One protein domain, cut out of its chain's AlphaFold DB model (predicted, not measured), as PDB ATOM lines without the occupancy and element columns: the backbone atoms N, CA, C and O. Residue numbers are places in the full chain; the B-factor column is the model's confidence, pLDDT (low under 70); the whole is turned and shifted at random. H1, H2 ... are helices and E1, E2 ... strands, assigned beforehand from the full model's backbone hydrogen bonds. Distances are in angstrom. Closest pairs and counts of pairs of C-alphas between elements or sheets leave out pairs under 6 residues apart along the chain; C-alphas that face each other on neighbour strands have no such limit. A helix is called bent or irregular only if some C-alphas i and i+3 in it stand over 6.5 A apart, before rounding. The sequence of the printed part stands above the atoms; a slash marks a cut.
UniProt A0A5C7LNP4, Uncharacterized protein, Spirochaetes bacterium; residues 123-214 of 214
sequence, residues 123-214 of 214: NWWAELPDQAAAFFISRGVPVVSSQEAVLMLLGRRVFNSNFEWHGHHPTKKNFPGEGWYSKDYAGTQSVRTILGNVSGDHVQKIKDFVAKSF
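What this domain is: This is residues 123 to 214 of the 214 residues of an uncharacterized protein of Spirochaetes bacterium (UniProt A0A5C7LNP4). A strongly twisted four-stranded sheet forms a thin slab between two helices, H2 over one face and the shorter H1 over the other. H3 lies beyond H2, off the sheet, and the long loop of residues 168 to 179 reaches out toward the opposite end of the longest axis. The printed part has 92 residues, with three named helices and four named strands in the order E1 H1 H2 E2 E3 E4 H3. The antiparallel sheet runs E1 E4 E3 E2, and the class is mixed, helices and strands. The whole is compact, with a radius of gyration of the C-alphas of 13.2 A and spans of 41 by 30 by 18 A.

Where its parts are: In the sheet, E1 is residues 124 to 129, 17.1 A long, starting with C-alpha 124 at (32.492, -49.876, -36.547). E4, residues 188 to 196, is 24.1 A long and bends by 53 degrees at residue 191. E3 is residues 180 to 185, 14.7 A, and E2 is residues 164 to 167, 9.6 A. H1 is residues 130 to 137, 10.5 A. H2 is residues 147 to 158, 11.8 A, and is irregular: C-alphas 153 and 156 are 9.2 A apart. H3, residues 200 to 211, is 16.5 A long and ends with C-alpha 211 at (44.297, -64.127, -48.896).

How they stand to each other: E2, E3 and E4 form a meander, each strand the antiparallel neighbour of the one before; E2 and E3 are a hairpin, as are E3 and E4. N 182 and O 164 are 2.8 A apart, and N 192 and O 181 are 2.8 A apart. E4 pairs in a staggered way, with E3 over residues 188 to 192 and with E1 over residues 192 to 196, where N 126 and O 195 are 2.8 A apart. H1 and H2 are on opposite faces, in three layers, helices on both faces of a sheet. H1, at a height over the sheet of 8.7 A, runs along E4, at 3 degrees on the local plane; its closest C-alphas to E4 are Asp 130 and Arg 192, 5.5 A. H2, at a height of 9.0 A, runs along E3, at 3 degrees on the local plane. H3 is not on the sheet; it touches H2, which touches it with residues 149 to 152 alone, the closest C-alphas being those of Ala 149 and Val 203, 5.9 A apart, and the two helices run the same way at a steep tilt of 41 degrees. Every O i to N i+4 pair is within hydrogen-bond range in H1 and H3, and 5 of 8 in H2.

The domain as a whole: The two C-alphas farthest apart, Asn 174 and Phe 214, are 41.6 A apart. The printed part has no cut; the link from E2 to E3, 12 residues, is long. Mean pLDDT of the printed part is 93.0, and residue 214, the chain's last, is under 70.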
ATOM      1  N   ASN A 123      34.971 -52.528 -34.313       96.31
ATOM      2  CA  ASN A 123      34.972 -52.702 -35.767       96.31
ATOM      3  C   ASN A 123      33.871 -51.923 -36.509       96.31
ATOM      4  O   ASN A 123      33.522 -52.268 -37.641       96.31
ATOM      5  N   TRP A 124      33.355 -50.856 -35.894       98.06
ATOM      6  CA  TRP A 124      32.492 -49.876 -36.547       98.06
ATOM      7  C   TRP A 124      33.321 -48.701 -37.040       98.06
ATOM      8  O   TRP A 124      34.221 -48.231 -36.341       98.06
ATOM      9  N   TRP A 125      33.027 -48.229 -38.247       98.19
ATOM     10  CA  TRP A 125      33.795 -47.159 -38.866       98.19
ATOM     11  C   TRP A 125      32.971 -46.308 -39.826       98.19
ATOM     12  O   TRP A 125      31.954 -46.737 -40.366       98.19
ATOM     13  N   ALA A 126      33.445 -45.093 -40.068       97.75
ATOM     14  CA  ALA A 126      32.908 -44.174 -41.053       97.75
ATOM     15  C   ALA A 126      34.043 -43.488 -41.806       97.75
ATOM     16  O   ALA A 126      35.089 -43.171 -41.247       97.75
ATOM     17  N   GLU A 127      33.815 -43.234 -43.085       96.44
ATOM     18  CA  GLU A 127      34.727 -42.476 -43.932       96.44
ATOM     19  C   GLU A 127      34.176 -41.059 -44.096       96.44
ATOM     20  O   GLU A 127      33.109 -40.885 -44.688       96.44
ATOM     21  N   LEU A 128      34.896 -40.055 -43.598       95.19
ATOM     22  CA  LEU A 128      34.401 -38.679 -43.524       95.19
ATOM     23  C   LEU A 128      35.303 -37.684 -44.268       95.19
ATOM     24  O   LEU A 128      36.524 -37.864 -44.288       95.19
ATOM     25  N   PRO A 129      34.718 -36.626 -44.867       94.06
ATOM     26  CA  PRO A 129      35.473 -35.530 -45.459       94.06
ATOM     27  C   PRO A 129      36.127 -34.649 -44.392       94.06
ATOM     28  O   PRO A 129      35.664 -34.581 -43.251       94.06
ATOM     29  N   ASP A 130      37.187 -33.963 -44.809       95.12
ATOM     30  CA  ASP A 130      38.032 -33.055 -44.034       95.12
ATOM     31  C   ASP A 130      37.382 -32.378 -42.810       95.12
ATOM     32  O   ASP A 130      37.718 -32.717 -41.674       95.12
ATOM     33  N   GLN A 131      36.476 -31.417 -42.999       93.06
ATOM     34  CA  GLN A 131      35.943 -30.580 -41.924       93.06
ATOM     35  C   GLN A 131      35.115 -31.398 -40.937       93.06
ATOM     36  O   GLN A 131      35.244 -31.217 -39.726       93.06
ATOM     37  N   ALA A 132      34.300 -32.324 -41.451       92.31
ATOM     38  CA  ALA A 132      33.501 -33.213 -40.622       92.31
ATOM     39  C   ALA A 132      34.416 -34.096 -39.769       92.31
ATOM     40  O   ALA A 132      34.279 -34.126 -38.548       92.31
ATOM     41  N   ALA A 133      35.404 -34.751 -40.383       96.06
ATOM     42  CA  ALA A 133      36.339 -35.602 -39.666       96.06
ATOM     43  C   ALA A 133      37.099 -34.828 -38.577       96.06
ATOM     44  O   ALA A 133      37.045 -35.214 -37.411       96.06
ATOM     45  N   ALA A 134      37.719 -33.693 -38.908       96.25
ATOM     46  CA  ALA A 134      38.452 -32.870 -37.940       96.25
ATOM     47  C   ALA A 134      37.586 -32.449 -36.734       96.25
ATOM     48  O   ALA A 134      38.043 -32.432 -35.584       96.25
ATOM     49  N   PHE A 135      36.308 -32.162 -36.978       93.88
ATOM     50  CA  PHE A 135      35.350 -31.812 -35.937       93.88
ATOM     51  C   PHE A 135      35.060 -32.971 -34.968       93.88
ATOM     52  O   PHE A 135      34.982 -32.747 -33.757       93.88
ATOM     53  N   PHE A 136      34.941 -34.202 -35.466       95.06
ATOM     54  CA  PHE A 136      34.726 -35.392 -34.634       95.06
ATOM     55  C   PHE A 136      35.993 -35.840 -33.904       95.06
ATOM     56  O   PHE A 136      35.935 -36.179 -32.721       95.06
ATOM     57  N   ILE A 137      37.148 -35.777 -34.567       95.69
ATOM     58  CA  ILE A 137      38.441 -36.128 -33.966       95.69
ATOM     59  C   ILE A 137      38.736 -35.223 -32.769       95.69
ATOM     60  O   ILE A 137      39.086 -35.712 -31.698       95.69
ATOM     61  N   SER A 138      38.508 -33.911 -32.899       94.31
ATOM     62  CA  SER A 138      38.698 -32.967 -31.782       94.31
ATOM     63  C   SER A 138      37.765 -33.215 -30.585       94.31
ATOM     64  O   SER A 138      37.982 -32.658 -29.514       94.31
ATOM     65  N   ARG A 139      36.750 -34.078 -30.735       91.75
ATOM     66  CA  ARG A 139      35.811 -34.505 -29.681       91.75
ATOM     67  C   ARG A 139      36.061 -35.933 -29.186       91.75
ATOM     68  O   ARG A 139      35.243 -36.483 -28.443       91.75
ATOM     69  N   GLY A 140      37.196 -36.516 -29.570       92.38
ATOM     70  CA  GLY A 140      37.662 -37.809 -29.084       92.38
ATOM     71  C   GLY A 140      37.056 -39.013 -29.800       92.38
ATOM     72  O   GLY A 140      37.069 -40.105 -29.237       92.38
ATOM     73  N   VAL A 141      36.507 -38.843 -31.007       95.56
ATOM     74  CA  VAL A 141      36.144 -39.998 -31.842       95.56
ATOM     75  C   VAL A 141      37.436 -40.676 -32.328       95.56
ATOM     76  O   VAL A 141      38.308 -39.974 -32.849       95.56
ATOM     77  N   PRO A 142      37.587 -42.007 -32.168       95.75
ATOM     78  CA  PRO A 142      38.790 -42.721 -32.589       95.75
ATOM     79  C   PRO A 142      39.067 -42.588 -34.089       95.75
ATOM     80  O   PRO A 142      38.141 -42.517 -34.898       95.75
ATOM     81  N   VAL A 143      40.348 -42.605 -34.452       97.06
ATOM     82  CA  VAL A 143      40.826 -42.507 -35.836       97.06
ATOM     83  C   VAL A 143      41.582 -43.770 -36.206       97.06
ATOM     84  O   VAL A 143      42.423 -44.239 -35.439       97.06
ATOM     85  N   VAL A 144      41.333 -44.290 -37.406       97.62
ATOM     86  CA  VAL A 144      42.125 -45.380 -37.978       97.62
ATOM     87  C   VAL A 144      43.349 -44.775 -38.668       97.62
ATOM     88  O   VAL A 144      43.273 -44.304 -39.797       97.62
ATOM     89  N   SER A 145      44.487 -44.778 -37.974       96.50
ATOM     90  CA  SER A 145      45.714 -44.092 -38.407       96.50
ATOM     91  C   SER A 145      46.654 -44.928 -39.283       96.50
ATOM     92  O   SER A 145      47.537 -44.377 -39.936       96.50
ATOM     93  N   SER A 146      46.492 -46.254 -39.309       96.06
ATOM     94  CA  SER A 146      47.340 -47.147 -40.107       96.06
ATOM     95  C   SER A 146      46.896 -47.183 -41.569       96.06
ATOM     96  O   SER A 146      45.735 -47.478 -41.858       96.06
ATOM     97  N   GLN A 147      47.839 -46.970 -42.495       96.62
ATOM     98  CA  GLN A 147      47.595 -47.104 -43.936       96.62
ATOM     99  C   GLN A 147      47.060 -48.490 -44.288       96.62
ATOM    100  O   GLN A 147      46.097 -48.609 -45.039       96.62
ATOM    101  N   GLU A 148      47.649 -49.540 -43.718       95.12
ATOM    102  CA  GLU A 148      47.215 -50.917 -43.945       95.12
ATOM    103  C   GLU A 148      45.757 -51.112 -43.518       95.12
ATOM    104  O   GLU A 148      44.949 -51.618 -44.295       95.12
ATOM    105  N   ALA A 149      45.395 -50.652 -42.316       95.88
ATOM    106  CA  ALA A 149      44.028 -50.756 -41.818       95.88
ATOM    107  C   ALA A 149      43.041 -49.998 -42.720       95.88
ATOM    108  O   ALA A 149      41.998 -50.540 -43.085       95.88
ATOM    109  N   VAL A 150      43.391 -48.780 -43.146       96.81
ATOM    110  CA  VAL A 150      42.573 -47.989 -44.077       96.81
ATOM    111  C   VAL A 150      42.376 -48.723 -45.403       96.81
ATOM    112  O   VAL A 150      41.240 -48.865 -45.859       96.81
ATOM    113  N   LEU A 151      43.446 -49.248 -46.001       95.12
ATOM    114  CA  LEU A 151      43.366 -50.005 -47.251       95.12
ATOM    115  C   LEU A 151      42.488 -51.258 -47.102       95.12
ATOM    116  O   LEU A 151      41.674 -51.541 -47.982       95.12
ATOM    117  N   MET A 152      42.594 -51.974 -45.979       94.12
ATOM    118  CA  MET A 152      41.776 -53.161 -45.703       94.12
ATOM    119  C   MET A 152      40.284 -52.836 -45.531       94.12
ATOM    120  O   MET A 152      39.431 -53.604 -45.980       94.12
ATOM    121  N   LEU A 153      39.947 -51.691 -44.929       95.12
ATOM    122  CA  LEU A 153      38.557 -51.245 -44.764       95.12
ATOM    123  C   LEU A 153      37.948 -50.738 -46.078       95.12
ATOM    124  O   LEU A 153      36.798 -51.046 -46.409       95.12
ATOM    125  N   LEU A 154      38.715 -49.969 -46.856       93.38
ATOM    126  CA  LEU A 154      38.255 -49.450 -48.144       93.38
ATOM    127  C   LEU A 154      38.124 -50.562 -49.190       93.38
ATOM    128  O   LEU A 154      37.183 -50.537 -49.999       93.38
ATOM    129  N   GLY A 155      39.023 -51.548 -49.149       91.12
ATOM    130  CA  GLY A 155      39.055 -52.682 -50.062       91.12
ATOM    131  C   GLY A 155      39.141 -52.222 -51.516       91.12
ATOM    132  O   GLY A 155      39.842 -51.271 -51.844       91.12
ATOM    133  N   ARG A 156      38.359 -52.844 -52.407       87.62
ATOM    134  CA  ARG A 156      38.395 -52.560 -53.858       87.62
ATOM    135  C   ARG A 156      38.098 -51.106 -54.243       87.62
ATOM    136  O   ARG A 156      38.409 -50.711 -55.362       87.62
ATOM    137  N   ARG A 157      37.525 -50.304 -53.339       86.06
ATOM    138  CA  ARG A 157      37.205 -48.889 -53.586       86.06
ATOM    139  C   ARG A 157      38.451 -48.027 -53.813       86.06
ATOM    140  O   ARG A 157      38.319 -46.930 -54.344       86.06
ATOM    141  N   VAL A 158      39.641 -48.503 -53.442       89.75
ATOM    142  CA  VAL A 158      40.904 -47.778 -53.671       89.75
ATOM    143  C   VAL A 158      41.419 -47.896 -55.108       89.75
ATOM    144  O   VAL A 158      42.046 -46.968 -55.599       89.75
ATOM    145  N   PHE A 159      41.135 -49.002 -55.810       84.19
ATOM    146  CA  PHE A 159      41.820 -49.321 -57.073       84.19
ATOM    147  C   PHE A 159      41.473 -48.387 -58.239       84.19
ATOM    148  O   PHE A 159      42.288 -48.227 -59.135       84.19
ATOM    149  N   ASN A 160      40.305 -47.738 -58.204       83.00
ATOM    150  CA  ASN A 160      39.836 -46.831 -59.257       83.00
ATOM    151  C   ASN A 160      39.470 -45.447 -58.702       83.00
ATOM    152  O   ASN A 160      38.484 -44.853 -59.130       83.00
ATOM    153  N   SER A 161      40.191 -44.968 -57.684       87.75
ATOM    154  CA  SER A 161      39.856 -43.701 -57.025       87.75
ATOM    155  C   SER A 161      41.028 -42.741 -56.858       87.75
ATOM    156  O   SER A 161      40.965 -41.902 -55.975       87.75
ATOM    157  N   ASN A 162      42.093 -42.835 -57.668       93.38
ATOM    158  CA  ASN A 162      43.257 -41.937 -57.555       93.38
ATOM    159  C   ASN A 162      43.727 -41.781 -56.094       93.38
ATOM    160  O   ASN A 162      43.911 -40.675 -55.584       93.38
ATOM    161  N   PHE A 163      43.807 -42.916 -55.394       96.25
ATOM    162  CA  PHE A 163      44.085 -42.949 -53.968       96.25
ATOM    163  C   PHE A 163      45.522 -42.502 -53.688       96.25
ATOM    164  O   PHE A 163      46.468 -43.055 -54.247       96.25
ATOM    165  N   GLU A 164      45.679 -41.567 -52.759       97.06
ATOM    166  CA  GLU A 164      46.971 -41.065 -52.299       97.06
ATOM    167  C   GLU A 164      46.983 -41.008 -50.770       97.06
ATOM    168  O   GLU A 164      46.134 -40.360 -50.157       97.06
ATOM    169  N   TRP A 165      47.935 -41.702 -50.147       97.88
ATOM    170  CA  TRP A 165      48.116 -41.683 -48.698       97.88
ATOM    171  C   TRP A 165      48.943 -40.475 -48.264       97.88
ATOM    172  O   TRP A 165      50.039 -40.274 -48.781       97.88
ATOM    173  N   HIS A 166      48.468 -39.742 -47.254       98.00
ATOM    174  CA  HIS A 166      49.172 -38.572 -46.712       98.00
ATOM    175  C   HIS A 166      49.690 -38.788 -45.288       98.00
ATOM    176  O   HIS A 166      50.687 -38.185 -44.893       98.00
ATOM    177  N   GLY A 167      49.017 -39.628 -44.493       97.38
ATOM    178  CA  GLY A 167      49.266 -39.755 -43.053       97.38
ATOM    179  C   GLY A 167      48.698 -38.554 -42.295       97.38
ATOM    180  O   GLY A 167      47.651 -38.674 -41.664       97.38
ATOM    181  N   HIS A 168      49.305 -37.381 -42.461       96.75
ATOM    182  CA  HIS A 168      48.776 -36.105 -41.972       96.75
ATOM    183  C   HIS A 168      47.894 -35.422 -43.022       96.75
ATOM    184  O   HIS A 168      48.000 -35.695 -44.216       96.75
ATOM    185  N   HIS A 169      47.044 -34.478 -42.611       97.69
ATOM    186  CA  HIS A 169      46.257 -33.715 -43.578       97.69
ATOM    187  C   HIS A 169      47.193 -32.903 -44.511       97.69
ATOM    188  O   HIS A 169      47.982 -32.096 -44.017       97.69
ATOM    189  N   PRO A 170      47.077 -33.018 -45.853       97.12
ATOM    190  CA  PRO A 170      48.082 -32.502 -46.795       97.12
ATOM    191  C   PRO A 170      48.197 -30.969 -46.827       97.12
ATOM    192  O   PRO A 170      49.279 -30.431 -47.043       97.12
ATOM    193  N   THR A 171      47.093 -30.242 -46.607       96.31
ATOM    194  CA  THR A 171      47.072 -28.763 -46.688       96.31
ATOM    195  C   THR A 171      46.773 -28.042 -45.368       96.31
ATOM    196  O   THR A 171      47.287 -26.950 -45.132       96.31
ATOM    197  N   LYS A 172      45.962 -28.626 -44.478       95.75
ATOM    198  CA  LYS A 172      45.518 -28.021 -43.214       95.75
ATOM    199  C   LYS A 172      46.301 -28.586 -42.029       95.75
ATOM    200  O   LYS A 172      45.882 -29.546 -41.395       95.75
ATOM    201  N   LYS A 173      47.434 -27.960 -41.700       92.25
ATOM    202  CA  LYS A 173      48.359 -28.428 -40.645       92.25
ATOM    203  C   LYS A 173      47.762 -28.482 -39.231       92.25
ATOM    204  O   LYS A 173      48.314 -29.148 -38.369       92.25
ATOM    205  N   ASN A 174      46.677 -27.754 -38.978       92.81
ATOM    206  CA  ASN A 174      45.981 -27.736 -37.689       92.81
ATOM    207  C   ASN A 174      44.890 -28.812 -37.573       92.81
ATOM    208  O   ASN A 174      44.235 -28.889 -36.534       92.81
ATOM    209  N   PHE A 175      44.640 -29.597 -38.627       95.31
ATOM    210  CA  PHE A 175      43.647 -30.662 -38.563       95.31
ATOM    211  C   PHE A 175      44.191 -31.819 -37.718       95.31
ATOM    212  O   PHE A 175      45.320 -32.252 -37.942       95.31
ATOM    213  N   PRO A 176      43.421 -32.295 -36.724       95.75
ATOM    214  CA  PRO A 176      43.885 -33.318 -35.802       95.75
ATOM    215  C   PRO A 176      43.859 -34.712 -36.440       95.75
ATOM    216  O   PRO A 176      43.122 -34.968 -37.394       95.75
ATOM    217  N   GLY A 177      44.594 -35.630 -35.817       93.69
ATOM    218  CA  GLY A 177      44.598 -37.046 -36.167       93.69
ATOM    219  C   GLY A 177      45.482 -37.392 -37.364       93.69
ATOM    220  O   GLY A 177      45.879 -36.539 -38.155       93.69
ATOM    221  N   GLU A 178      45.742 -38.688 -37.476       95.75
ATOM    222  CA  GLU A 178      46.512 -39.316 -38.546       95.75
ATOM    223  C   GLU A 178      45.587 -40.090 -39.493       95.75
ATOM    224  O   GLU A 178      44.377 -40.163 -39.299       95.75
ATOM    225  N   GLY A 179      46.149 -40.716 -40.516       97.19
ATOM    226  CA  GLY A 179      45.402 -41.567 -41.435       97.19
ATOM    227  C   GLY A 179      44.659 -40.827 -42.544       97.19
ATOM    228  O   GLY A 179      43.686 -41.343 -43.096       97.19
ATOM    229  N   TRP A 180      45.101 -39.614 -42.870       98.38
ATOM    230  CA  TRP A 180      44.553 -38.829 -43.966       98.38
ATOM    231  C   TRP A 180      44.992 -39.371 -45.330       98.38
ATOM    232  O   TRP A 180      46.139 -39.778 -45.525       98.38
ATOM    233  N   TYR A 181      44.075 -39.333 -46.291       98.00
ATOM    234  CA  TYR A 181      44.313 -39.698 -47.685       98.00
ATOM    235  C   TYR A 181      43.414 -38.877 -48.614       98.00
ATOM    236  O   TYR A 181      42.369 -38.366 -48.204       98.00
ATOM    237  N   SER A 182      43.809 -38.755 -49.876       97.31
ATOM    238  CA  SER A 182      42.949 -38.263 -50.951       97.31
ATOM    239  C   SER A 182      42.428 -39.439 -51.755       97.31
ATOM    240  O   SER A 182      43.153 -40.403 -51.984       97.31
ATOM    241  N   LYS A 183      41.178 -39.355 -52.206       95.50
ATOM    242  CA  LYS A 183      40.673 -40.197 -53.290       95.50
ATOM    243  C   LYS A 183      39.480 -39.552 -53.975       95.50
ATOM    244  O   LYS A 183      38.800 -38.706 -53.389       95.50
ATOM    245  N   ASP A 184      39.181 -40.008 -55.173       91.94
ATOM    246  CA  ASP A 184      37.993 -39.618 -55.903       91.94
ATOM    247  C   ASP A 184      36.741 -40.129 -55.198       91.94
ATOM    248  O   ASP A 184      36.614 -41.284 -54.763       91.94
ATOM    249  N   TYR A 185      35.787 -39.221 -55.088       82.38
ATOM    250  CA  TYR A 185      34.460 -39.467 -54.579       82.38
ATOM    251  C   TYR A 185      33.482 -38.734 -55.489       82.38
ATOM    252  O   TYR A 185      33.545 -37.515 -55.610       82.38
ATOM    253  N   ALA A 186      32.600 -39.482 -56.157       78.25
ATOM    254  CA  ALA A 186      31.657 -38.927 -57.132       78.25
ATOM    255  C   ALA A 186      32.326 -38.121 -58.272       78.25
ATOM    256  O   ALA A 186      31.771 -37.134 -58.741       78.25
ATOM    257  N   GLY A 187      33.528 -38.525 -58.705       82.19
ATOM    258  CA  GLY A 187      34.273 -37.847 -59.775       82.19
ATOM    259  C   GLY A 187      35.096 -36.633 -59.327       82.19
ATOM    260  O   GLY A 187      35.780 -36.042 -60.156       82.19
ATOM    261  N   THR A 188      35.079 -36.294 -58.035       86.56
ATOM    262  CA  THR A 188      35.867 -35.191 -57.471       86.56
ATOM    263  C   THR A 188      36.841 -35.716 -56.425       86.56
ATOM    264  O   THR A 188      36.463 -36.506 -55.555       86.56
ATOM    265  N   GLN A 189      38.088 -35.253 -56.468       92.12
ATOM    266  CA  GLN A 189      39.081 -35.594 -55.454       92.12
ATOM    267  C   GLN A 189      38.669 -35.019 -54.088       92.12
ATOM    268  O   GLN A 189      38.311 -33.847 -53.966       92.12
ATOM    269  N   SER A 190      38.714 -35.843 -53.042       93.62
ATOM    270  CA  SER A 190      38.301 -35.479 -51.686       93.62
ATOM    271  C   SER A 190      39.333 -35.965 -50.671       93.62
ATOM    272  O   SER A 190      39.705 -37.140 -50.680       93.62
ATOM    273  N   VAL A 191      39.778 -35.068 -49.783       97.44
ATOM    274  CA  VAL A 191      40.623 -35.416 -48.628       97.44
ATOM    275  C   VAL A 191      39.737 -35.966 -47.515       97.44
ATOM    276  O   VAL A 191      38.763 -35.325 -47.104       97.44
ATOM    277  N   ARG A 192      40.062 -37.170 -47.043       97.31
ATOM    278  CA  ARG A 192      39.251 -37.947 -46.104       97.31
ATOM    279  C   ARG A 192      40.119 -38.672 -45.083       97.31
ATOM    280  O   ARG A 192      41.324 -38.835 -45.265       97.31
ATOM    281  N   THR A 193      39.478 -39.134 -44.021       98.06
ATOM    282  CA  THR A 193      40.042 -40.102 -43.073       98.06
ATOM    283  C   THR A 193      38.944 -41.060 -42.610       98.06
ATOM    284  O   THR A 193      37.753 -40.841 -42.872       98.06
ATOM    285  N   ILE A 194      39.342 -42.158 -41.971       98.00
ATOM    286  CA  ILE A 194      38.426 -43.127 -41.374       98.00
ATOM    287  C   ILE A 194      38.392 -42.920 -39.863       98.00
ATOM    288  O   ILE A 194      39.412 -43.005 -39.181       98.00
ATOM    289  N   LEU A 195      37.187 -42.702 -39.343       98.06
ATOM    290  CA  LEU A 195      36.910 -42.689 -37.914       98.06
ATOM    291  C   LEU A 195      36.318 -44.031 -37.497       98.06
ATOM    292  O   LEU A 195      35.515 -44.593 -38.239       98.06
ATOM    293  N   GLY A 196      36.677 -44.532 -36.321       97.38
ATOM    294  CA  GLY A 196      36.155 -45.798 -35.816       97.38
ATOM    295  C   GLY A 196      37.122 -46.574 -34.937       97.38
ATOM    296  O   GLY A 196      38.334 -46.362 -34.963       97.38
ATOM    297  N   ASN A 197      36.572 -47.508 -34.171       95.50
ATOM    298  CA  ASN A 197      37.323 -48.401 -33.299       95.50
ATOM    299  C   ASN A 197      37.617 -49.727 -34.013       95.50
ATOM    300  O   ASN A 197      36.942 -50.729 -33.787       95.50
ATOM    301  N   VAL A 198      38.603 -49.738 -34.909       93.94
ATOM    302  CA  VAL A 198      38.986 -50.944 -35.659       93.94
ATOM    303  C   VAL A 198      40.216 -51.586 -35.025       93.94
ATOM    304  O   VAL A 198      41.292 -50.993 -34.988       93.94
ATOM    305  N   SER A 199      40.054 -52.814 -34.529       90.94
ATOM    306  CA  SER A 199      41.128 -53.552 -33.853       90.94
ATOM    307  C   SER A 199      42.143 -54.155 -34.834       90.94
ATOM    308  O   SER A 199      41.784 -54.553 -35.944       90.94
ATOM    309  N   GLY A 200      43.401 -54.296 -34.398       89.94
ATOM    310  CA  GLY A 200      44.445 -54.985 -35.170       89.94
ATOM    311  C   GLY A 200      44.076 -56.435 -35.500       89.94
ATOM    312  O   GLY A 200      44.247 -56.868 -36.637       89.94
ATOM    313  N   ASP A 201      43.458 -57.148 -34.556       92.44
ATOM    314  CA  ASP A 201      42.945 -58.508 -34.770       92.44
ATOM    315  C   ASP A 201      41.909 -58.559 -35.894       92.44
ATOM    316  O   ASP A 201      41.884 -59.496 -36.693       92.44
ATOM    317  N   HIS A 202      41.040 -57.549 -35.982       93.38
ATOM    318  CA  HIS A 202      40.084 -57.469 -37.074       93.38
ATOM    319  C   HIS A 202      40.777 -57.171 -38.402       93.38
ATOM    320  O   HIS A 202      40.482 -57.843 -39.385       93.38
ATOM    321  N   VAL A 203      41.747 -56.251 -38.440       93.06
ATOM    322  CA  VAL A 203      42.560 -56.013 -39.647       93.06
ATOM    323  C   VAL A 203      43.224 -57.309 -40.117       93.06
ATOM    324  O   VAL A 203      43.161 -57.628 -41.305       93.06
ATOM    325  N   GLN A 204      43.772 -58.107 -39.199       92.81
ATOM    326  CA  GLN A 204      44.358 -59.401 -39.536       92.81
ATOM    327  C   GLN A 204      43.316 -60.385 -40.092       92.81
ATOM    328  O   GLN A 204      43.568 -61.018 -41.115       92.81
ATOM    329  N   LYS A 205      42.106 -60.445 -39.521       91.44
ATOM    330  CA  LYS A 205      41.001 -61.249 -40.083       91.44
ATOM    331  C   LYS A 205      40.638 -60.833 -41.509       91.44
ATOM    332  O   LYS A 205      40.364 -61.699 -42.339       91.44
ATOM    333  N   ILE A 206      40.641 -59.530 -41.811       90.69
ATOM    334  CA  ILE A 206      40.393 -59.040 -43.175       90.69
ATOM    335  C   ILE A 206      41.494 -59.546 -44.115       90.69
ATOM    336  O   ILE A 206      41.183 -60.053 -45.193       90.69
ATOM    337  N   LYS A 207      42.765 -59.462 -43.705       90.50
ATOM    338  CA  LYS A 207      43.903 -59.964 -44.492       90.50
ATOM    339  C   LYS A 207      43.764 -61.454 -44.787       90.50
ATOM    340  O   LYS A 207      43.879 -61.853 -45.943       90.50
ATOM    341  N   ASP A 208      43.440 -62.252 -43.775       90.44
ATOM    342  CA  ASP A 208      43.259 -63.698 -43.922       90.44
ATOM    343  C   ASP A 208      42.085 -64.035 -44.855       90.44
ATOM    344  O   ASP A 208      42.160 -64.970 -45.654       90.44
ATOM    345  N   PHE A 209      40.994 -63.265 -44.787       86.94
ATOM    346  CA  PHE A 209      39.846 -63.403 -45.684       86.94
ATOM    347  C   PHE A 209      40.206 -63.080 -47.142       86.94
ATOM    348  O   PHE A 209      39.828 -63.815 -48.058       86.94
ATOM    349  N   VAL A 210      40.950 -61.992 -47.363       85.56
ATOM    350  CA  VAL A 210      41.409 -61.589 -48.697       85.56
ATOM    351  C   VAL A 210      42.370 -62.631 -49.267       85.56
ATOM    352  O   VAL A 210      42.188 -63.035 -50.410       85.56
ATOM    353  N   ALA A 211      43.323 -63.123 -48.472       87.00
ATOM    354  CA  ALA A 211      44.297 -64.127 -48.896       87.00
ATOM    355  C   ALA A 211      43.656 -65.457 -49.331       87.00
ATOM    356  O   ALA A 211      44.176 -66.109 -50.223       87.00
ATOM    357  N   LYS A 212      42.518 -65.844 -48.738       84.00
ATOM    358  CA  LYS A 212      41.752 -67.052 -49.116       84.00
ATOM    359  C   LYS A 212      40.865 -66.876 -50.352       84.00
ATOM    360  O   LYS A 212      40.282 -67.846 -50.823       84.00
ATOM    361  N   SER A 213      40.672 -65.639 -50.806       75.44
ATOM    362  CA  SER A 213      39.794 -65.309 -51.934       75.44
ATOM    363  C   SER A 213      40.536 -65.260 -53.279       75.44
ATOM    364  O   SER A 213      39.923 -64.910 -54.290       75.44
ATOM    365  N   PHE A 214      41.832 -65.584 -53.270       61.72
ATOM    366  CA  PHE A 214      42.737 -65.730 -54.410       61.72
ATOM    367  C   PHE A 214      43.398 -67.108 -54.350       61.72
ATOM    368  O   PHE A 214      43.772 -67.603 -55.433       61.72
TER     369      PHE A 214